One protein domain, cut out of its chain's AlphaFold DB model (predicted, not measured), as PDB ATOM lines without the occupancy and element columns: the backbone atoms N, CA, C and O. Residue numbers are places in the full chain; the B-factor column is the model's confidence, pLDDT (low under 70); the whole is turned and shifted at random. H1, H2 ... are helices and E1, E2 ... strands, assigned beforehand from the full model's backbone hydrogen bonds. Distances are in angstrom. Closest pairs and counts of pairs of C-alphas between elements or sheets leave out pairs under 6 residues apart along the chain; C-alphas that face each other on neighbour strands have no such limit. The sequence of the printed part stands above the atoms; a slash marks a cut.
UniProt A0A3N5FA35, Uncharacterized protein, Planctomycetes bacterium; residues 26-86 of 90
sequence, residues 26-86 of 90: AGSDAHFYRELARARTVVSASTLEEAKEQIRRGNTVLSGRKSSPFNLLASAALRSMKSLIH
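AT A GLANCE: This is residues 26 to 86 of the 90 residues of an uncharacterized protein of Planctomycetes bacterium (UniProt A0A3N5FA35). Look for a narrow ribbon of two short antiparallel strands, E1 and E2, with helix H1 in the turn at one end; past the other end residues 68 to 86, mostly helix H2, stick out as an arm. The printed part has 61 residues, in the order E1, H1, E2, H2, a mixed class. It is extended, with a radius of gyration of the C-alphas of 16.6 A and spans of 49 by 24 by 16 A.

IN THESE COORDINATES: Residues 26 to 38 hold no named element. Find C-alpha 39 at (241.066, 224.059, 213.004), where E1, residues 39 to 42, begins. H1, residues 48 to 56, runs 12.4 A; E2 is residues 61 to 64. H2, residues 69 to 85, runs 24.6 A to (220.448, 201.600, 205.434).

HOW THE PARTS SIT: E1 and E2 are antiparallel at 157 degrees; N 40 and O 63 are within hydrogen-bond range at 2.8 A. In H1 and H2 every O i to N i+4 pair is within range. H2 is apart from E1 and H1.

THE WHOLE: The C-alphas farthest apart, Ser 46 and Leu 84, are 50.5 A apart. The printed part has no cut, and its three links are tight. Only residue 86 has pLDDT under 70.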
ATOM      1  N   ALA A  26     246.439 220.580 210.163       91.00
ATOM      2  CA  ALA A  26     245.021 220.714 210.434       91.00
ATOM      3  C   ALA A  26     244.429 221.836 209.575       91.00
ATOM      4  O   ALA A  26     244.992 222.935 209.486       91.00
ATOM      5  N   GLY A  27     243.269 221.553 208.992       90.75
ATOM      6  CA  GLY A  27     242.431 222.503 208.274       90.75
ATOM      7  C   GLY A  27     241.008 222.450 208.817       90.75
ATOM      8  O   GLY A  27     240.588 221.437 209.370       90.75
ATOM      9  N   SER A  28     240.276 223.555 208.698       86.94
ATOM     10  CA  SER A  28     238.923 223.653 209.247       86.94
ATOM     11  C   SER A  28     237.863 222.907 208.444       86.94
ATOM     12  O   SER A  28     236.754 222.790 208.952       86.94
ATOM     13  N   ASP A  29     238.188 222.476 207.217       86.06
ATOM     14  CA  ASP A  29     237.256 221.860 206.259       86.06
ATOM     15  C   ASP A  29     235.899 222.588 206.231       86.06
ATOM     16  O   ASP A  29     234.826 222.033 206.473       86.06
ATOM     17  N   ALA A  30     235.984 223.913 206.093       84.50
ATOM     18  CA  ALA A  30     234.854 224.799 206.310       84.50
ATOM     19  C   ALA A  30     233.915 224.754 205.103       84.50
ATOM     20  O   ALA A  30     234.299 225.156 204.006       84.50
ATOM     21  N   HIS A  31     232.673 224.345 205.338       86.94
ATOM     22  CA  HIS A  31     231.596 224.393 204.348       86.94
ATOM     23  C   HIS A  31     230.752 225.667 204.517       86.94
ATOM     24  O   HIS A  31     230.094 226.124 203.584       86.94
ATOM     25  N   PHE A  32     230.815 226.281 205.707       82.50
ATOM     26  CA  PHE A  32     230.136 227.530 206.042       82.50
ATOM     27  C   PHE A  32     231.103 228.576 206.615       82.50
ATOM     28  O   PHE A  32     232.086 228.249 207.278       82.50
ATOM     29  N   TYR A  33     230.780 229.865 206.460       84.50
ATOM     30  CA  TYR A  33     231.637 230.973 206.920       84.50
ATOM     31  C   TYR A  33     231.985 230.913 208.421       84.50
ATOM     32  O   TYR A  33     233.076 231.307 208.824       84.50
ATOM     33  N   ARG A  34     231.082 230.385 209.263       81.38
ATOM     34  CA  ARG A  34     231.289 230.248 210.722       81.38
ATOM     35  C   ARG A  34     232.305 229.166 211.086       81.38
ATOM     36  O   ARG A  34     232.694 229.060 212.247       81.38
ATOM     37  N   GLU A  35     232.692 228.337 210.124       81.00
ATOM     38  CA  GLU A  35     233.619 227.228 210.324       81.00
ATOM     39  C   GLU A  35     235.065 227.602 210.018       81.00
ATOM     40  O   GLU A  35     235.977 226.880 210.422       81.00
ATOM     41  N   LEU A  36     235.285 228.760 209.387       84.44
ATOM     42  CA  LEU A  36     236.614 229.262 209.074       84.44
ATOM     43  C   LEU A  36     237.499 229.295 210.325       84.44
ATOM     44  O   LEU A  36     237.115 229.792 211.384       84.44
ATOM     45  N   ALA A  37     238.703 228.739 210.181       84.31
ATOM     46  CA  ALA A  37     239.732 228.677 211.215       84.31
ATOM     47  C   ALA A  37     239.349 227.919 212.508       84.31
ATOM     48  O   ALA A  37     240.060 228.036 213.511       84.31
ATOM     49  N   ARG A  38     238.287 227.091 212.509       85.50
ATOM     50  CA  ARG A  38     237.970 226.204 213.652       85.50
ATOM     51  C   ARG A  38     239.061 225.173 213.937       85.50
ATOM     52  O   ARG A  38     239.231 224.794 215.096       85.50
ATOM     53  N   ALA A  39     239.803 224.774 212.910       90.62
ATOM     54  CA  ALA A  39     241.066 224.059 213.004       90.62
ATOM     55  C   ALA A  39     242.068 224.704 212.039       90.62
ATOM     56  O   ALA A  39     241.698 225.135 210.946       90.62
ATOM     57  N   ARG A  40     243.320 224.834 212.473       92.56
ATOM     58  CA  ARG A  40     244.383 225.499 211.723       92.56
ATOM     59  C   ARG A  40     245.753 224.958 212.100       92.56
ATOM     60  O   ARG A  40     245.984 224.549 213.239       92.56
ATOM     61  N   THR A  41     246.660 225.052 211.143       94.50
ATOM     62  CA  THR A  41     248.092 224.834 211.337       94.50
ATOM     63  C   THR A  41     248.754 226.189 211.533       94.50
ATOM     64  O   THR A  41     248.552 227.094 210.727       94.50
ATOM     65  N   VAL A  42     249.506 226.349 212.616       94.62
ATOM     66  CA  VAL A  42     250.257 227.566 212.925       94.62
ATOM     67  C   VAL A  42     251.733 227.301 212.658       94.62
ATOM     68  O   VAL A  42     252.275 226.300 213.125       94.62
ATOM     69  N   VAL A  43     252.367 228.205 211.912       95.94
ATOM     70  CA  VAL A  43     253.800 228.190 211.599       95.94
ATOM     71  C   VAL A  43     254.382 229.585 211.796       95.94
ATOM     72  O   VAL A  43     253.683 230.581 211.614       95.94
ATOM     73  N   SER A  44     255.657 229.661 212.176       95.69
ATOM     74  CA  SER A  44     256.387 230.929 212.258       95.69
ATOM     75  C   SER A  44     257.039 231.216 210.907       95.69
ATOM     76  O   SER A  44     258.024 230.576 210.544       95.69
ATOM     77  N   ALA A  45     256.445 232.124 210.137       96.38
ATOM     78  CA  ALA A  45     256.916 232.500 208.810       96.38
ATOM     79  C   ALA A  45     256.403 233.896 208.439       96.38
ATOM     80  O   ALA A  45     255.298 234.277 208.829       96.38
ATOM     81  N   SER A  46     257.191 234.628 207.659       96.62
ATOM     82  CA  SER A  46     256.829 235.937 207.097       96.62
ATOM     83  C   SER A  46     256.521 235.857 205.600       96.62
ATOM     84  O   SER A  46     255.935 236.780 205.039       96.62
ATOM     85  N   THR A  47     256.887 234.750 204.945       98.06
ATOM     86  CA  THR A  47     256.619 234.500 203.524       98.06
ATOM     87  C   THR A  47     255.971 233.135 203.295       98.06
ATOM     88  O   THR A  47     256.038 232.233 204.133       98.06
ATOM     89  N   LEU A  48     255.342 232.961 202.128       97.12
ATOM     90  CA  LEU A  48     254.747 231.678 201.739       97.12
ATOM     91  C   LEU A  48     255.798 230.563 201.630       97.12
ATOM     92  O   LEU A  48     255.528 229.430 202.020       97.12
ATOM     93  N   GLU A  49     256.984 230.871 201.106       97.81
ATOM     94  CA  GLU A  49     258.054 229.878 200.959       97.81
ATOM     95  C   GLU A  49     258.622 229.454 202.314       97.81
ATOM     96  O   GLU A  49     258.804 228.259 202.550       97.81
ATOM     97  N   GLU A  50     258.786 230.393 203.250       97.12
ATOM     98  CA  GLU A  50     259.113 230.062 204.638       97.12
ATOM     99  C   GLU A  50     258.035 229.177 205.269       97.12
ATOM    100  O   GLU A  50     258.359 228.174 205.898       97.12
ATOM    101  N   ALA A  51     256.752 229.491 205.063       96.25
ATOM    102  CA  ALA A  51     255.658 228.688 205.604       96.25
ATOM    103  C   ALA A  51     255.675 227.252 205.055       96.25
ATOM    104  O   ALA A  51     255.540 226.300 205.826       96.25
ATOM    105  N   LYS A  52     255.888 227.080 203.743       96.56
ATOM    106  CA  LYS A  52     256.034 225.757 203.112       96.56
ATOM    107  C   LYS A  52     257.203 224.981 203.709       96.56
ATOM    108  O   LYS A  52     257.060 223.793 203.985       96.56
ATOM    109  N   GLU A  53     258.335 225.642 203.922       96.62
ATOM    110  CA  GLU A  53     259.520 225.009 204.493       96.62
ATOM    111  C   GLU A  53     259.308 224.595 205.954       96.62
ATOM    112  O   GLU A  53     259.665 223.481 206.330       96.62
ATOM    113  N   GLN A  54     258.656 225.433 206.768       95.88
ATOM    114  CA  GLN A  54     258.296 225.067 208.142       95.88
ATOM    115  C   GLN A  54     257.353 223.859 208.179       95.88
ATOM    116  O   GLN A  54     257.543 222.967 209.003       95.88
ATOM    117  N   ILE A  55     256.379 223.793 207.261       94.81
ATOM    118  CA  ILE A  55     255.491 222.631 207.141       94.81
ATOM    119  C   ILE A  55     256.284 221.386 206.754       94.81
ATOM    120  O   ILE A  55     256.091 220.369 207.398       94.81
ATOM    121  N   ARG A  56     257.184 221.446 205.761       94.00
ATOM    122  CA  ARG A  56     257.998 220.280 205.359       94.00
ATOM    123  C   ARG A  56     258.882 219.751 206.485       94.00
ATOM    124  O   ARG A  56     259.091 218.549 206.564       94.00
ATOM    125  N   ARG A  57     259.398 220.640 207.335       93.81
ATOM    126  CA  ARG A  57     260.246 220.290 208.485       93.81
ATOM    127  C   ARG A  57     259.460 219.809 209.705       93.81
ATOM    128  O   ARG A  57     260.065 219.567 210.744       93.81
ATOM    129  N   GLY A  58     258.129 219.738 209.630       91.50
ATOM    130  CA  GLY A  58     257.289 219.374 210.771       91.50
ATOM    131  C   GLY A  58     257.245 220.424 211.885       91.50
ATOM    132  O   GLY A  58     256.752 220.136 212.974       91.50
ATOM    133  N   ASN A  59     257.705 221.652 211.629       93.19
ATOM    134  CA  ASN A  59     257.692 222.759 212.587       93.19
ATOM    135  C   ASN A  59     256.305 223.417 212.636       93.19
ATOM    136  O   ASN A  59     256.133 224.607 212.350       93.19
ATOM    137  N   THR A  60     255.293 222.620 212.967       93.06
ATOM    138  CA  THR A  60     253.889 223.025 212.966       93.06
ATOM    139  C   THR A  60     253.279 222.912 214.358       93.06
ATOM    140  O   THR A  60     253.575 222.006 215.135       93.06
ATOM    141  N   VAL A  61     252.379 223.839 214.680       92.50
ATOM    142  CA  VAL A  61     251.532 223.757 215.873       92.50
ATOM    143  C   VAL A  61     250.083 223.651 215.429       92.50
ATOM    144  O   VAL A  61     249.565 224.521 214.730       92.50
ATOM    145  N   LEU A  62     249.405 222.583 215.845       91.69
ATOM    146  CA  LEU A  62     247.983 222.420 215.570       91.69
ATOM    147  C   LEU A  62     247.163 223.214 216.586       91.69
ATOM    148  O   LEU A  62     247.353 223.097 217.794       91.69
ATOM    149  N   SER A  63     246.214 224.001 216.094       89.12
ATOM    150  CA  SER A  63     245.278 224.759 216.917       89.12
ATOM    151  C   SER A  63     243.866 224.487 216.432       89.12
ATOM    152  O   SER A  63     243.569 224.632 215.250       89.12
ATOM    153  N   GLY A  64     242.952 224.189 217.346       85.56
ATOM    154  CA  GLY A  64     241.550 224.037 216.995       85.56
ATOM    155  C   GLY A  64     240.649 223.927 218.210       85.56
ATOM    156  O   GLY A  64     241.109 223.745 219.337       85.56
ATOM    157  N   ARG A  65     239.345 224.058 217.978       79.94
ATOM    158  CA  ARG A  65     238.317 223.821 218.995       79.94
ATOM    159  C   ARG A  65     237.610 222.509 218.700       79.94
ATOM    160  O   ARG A  65     237.356 222.192 217.541       79.94
ATOM    161  N   LYS A  66     237.235 221.780 219.754       74.62
ATOM    162  CA  LYS A  66     236.343 220.626 219.605       74.62
ATOM    163  C   LYS A  66     235.035 221.064 218.944       74.62
ATOM    164  O   LYS A  66     234.543 222.175 219.171       74.62
ATOM    165  N   SER A  67     234.485 220.175 218.127       73.12
ATOM    166  CA  SER A  67     233.166 220.350 217.529       73.12
ATOM    167  C   SER A  67     232.108 220.587 218.608       73.12
ATOM    168  O   SER A  67     232.219 220.094 219.730       73.12
ATOM    169  N   SER A  68     231.080 221.361 218.255       77.56
ATOM    170  CA  SER A  68     229.936 221.603 219.142       77.56
ATOM    171  C   SER A  68     229.279 220.271 219.535       77.56
ATOM    172  O   SER A  68     229.186 219.395 218.670       77.56
ATOM    173  N   PRO A  69     228.761 220.117 220.770       79.31
ATOM    174  CA  PRO A  69     227.994 218.937 221.169       79.31
ATOM    175  C   PRO A  69     226.856 218.598 220.197       79.31
ATOM    176  O   PRO A  69     226.633 217.430 219.901       79.31
ATOM    177  N   PHE A  70     226.205 219.612 219.617       78.00
ATOM    178  CA  PHE A  70     225.164 219.417 218.604       78.00
ATOM    179  C   PHE A  70     225.691 218.733 217.334       78.00
ATOM    180  O   PHE A  70     225.038 217.842 216.801       78.00
ATOM    181  N   ASN A  71     226.899 219.089 216.882       77.44
ATOM    182  CA  ASN A  71     227.519 218.466 215.710       77.44
ATOM    183  C   ASN A  71     227.927 217.017 216.002       77.44
ATOM    184  O   ASN A  71     227.845 216.168 215.117       77.44
ATOM    185  N   LEU A  72     228.352 216.727 217.237       79.31
ATOM    186  CA  LEU A  72     228.651 215.363 217.677       79.31
ATOM    187  C   LEU A  72     227.379 214.505 217.688       79.31
ATOM    188  O   LEU A  72     227.395 213.393 217.168       79.31
ATOM    189  N   LEU A  73     226.273 215.048 218.207       80.81
ATOM    190  CA  LEU A  73     224.983 214.363 218.252       80.81
ATOM    191  C   LEU A  73     224.430 214.090 216.845       80.81
ATOM    192  O   LEU A  73     224.054 212.962 216.538       80.81
ATOM    193  N   ALA A  74     224.448 215.101 215.970       82.62
ATOM    194  CA  ALA A  74     224.038 214.960 214.575       82.62
ATOM    195  C   ALA A  74     224.882 213.904 213.845       82.62
ATOM    196  O   ALA A  74     224.345 213.054 213.139       82.62
ATOM    197  N   SER A  75     226.199 213.905 214.067       77.38
ATOM    198  CA  SER A  75     227.110 212.915 213.482       77.38
ATOM    199  C   SER A  75     226.817 211.493 213.972       77.38
ATOM    200  O   SER A  75     226.848 210.556 213.178       77.38
ATOM    201  N   ALA A  76     226.505 211.315 215.260       84.94
ATOM    202  CA  ALA A  76     226.125 210.019 215.821       84.94
ATOM    203  C   ALA A  76     224.791 209.510 215.245       84.94
ATOM    204  O   ALA A  76     224.687 208.340 214.871       84.94
ATOM    205  N   ALA A  77     223.798 210.394 215.108       86.44
ATOM    206  CA  ALA A  77     222.514 210.066 214.492       86.44
ATOM    207  C   ALA A  77     222.685 209.642 213.024       86.44
ATOM    208  O   ALA A  77     222.206 208.581 212.631       86.44
ATOM    209  N   LEU A  78     223.446 210.410 212.236       83.75
ATOM    210  CA  LEU A  78     223.723 210.096 210.830       83.75
ATOM    211  C   LEU A  78     224.456 208.760 210.658       83.75
ATOM    212  O   LEU A  78     224.115 207.989 209.764       83.75
ATOM    213  N   ARG A  79     225.432 208.451 211.523       82.75
ATOM    214  CA  ARG A  79     226.119 207.147 211.511       82.75
ATOM    215  C   ARG A  79     225.159 205.996 211.800       82.75
ATOM    216  O   ARG A  79     225.190 205.007 211.080       82.75
ATOM    217  N   SER A  80     224.286 206.163 212.794       82.50
ATOM    218  CA  SER A  80     223.284 205.156 213.173       82.50
ATOM    219  C   SER A  80     222.261 204.913 212.056       82.50
ATOM    220  O   SER A  80     221.860 203.781 211.803       82.50
ATOM    221  N   MET A  81     221.864 205.969 211.339       81.25
ATOM    222  CA  MET A  81     221.000 205.843 210.162       81.25
ATOM    223  C   MET A  81     221.720 205.160 208.995       81.25
ATOM    224  O   MET A  81     221.137 204.294 208.348       81.25
ATOM    225  N   LYS A  82     222.991 205.497 208.740       75.44
ATOM    226  CA  LYS A  82     223.795 204.853 207.690       75.44
ATOM    227  C   LYS A  82     223.941 203.351 207.937       75.44
ATOM    228  O   LYS A  82     223.742 202.592 206.998       75.44
ATOM    229  N   SER A  83     224.220 202.924 209.172       73.75
ATOM    230  CA  SER A  83     224.305 201.495 209.515       73.75
ATOM    231  C   SER A  83     222.974 200.756 209.371       73.75
ATOM    232  O   SER A  83     222.970 199.549 209.166       73.75
ATOM    233  N   LEU A  84     221.841 201.463 209.465       72.06
ATOM    234  CA  LEU A  84     220.517 200.881 209.227       72.06
ATOM    235  C   LEU A  84     220.215 200.687 207.731       72.06
ATOM    236  O   LEU A  84     219.494 199.765 207.368       72.06
ATOM    237  N   ILE A  85     220.722 201.584 206.881       71.25
ATOM    238  CA  ILE A  85     220.448 201.600 205.434       71.25
ATOM    239  C   ILE A  85     221.452 200.726 204.669       71.25
ATOM    240  O   ILE A  85     221.089 200.076 203.691       71.25
ATOM    241  N   HIS A  86     222.701 200.688 205.125       62.03
ATOM    242  CA  HIS A  86     223.762 199.832 204.607       62.03
ATOM    243  C   HIS A  86     224.343 199.017 205.767       62.03
ATOM    244  O   HIS A  86     225.325 199.456 206.373       62.03
TER     245      HIS A  86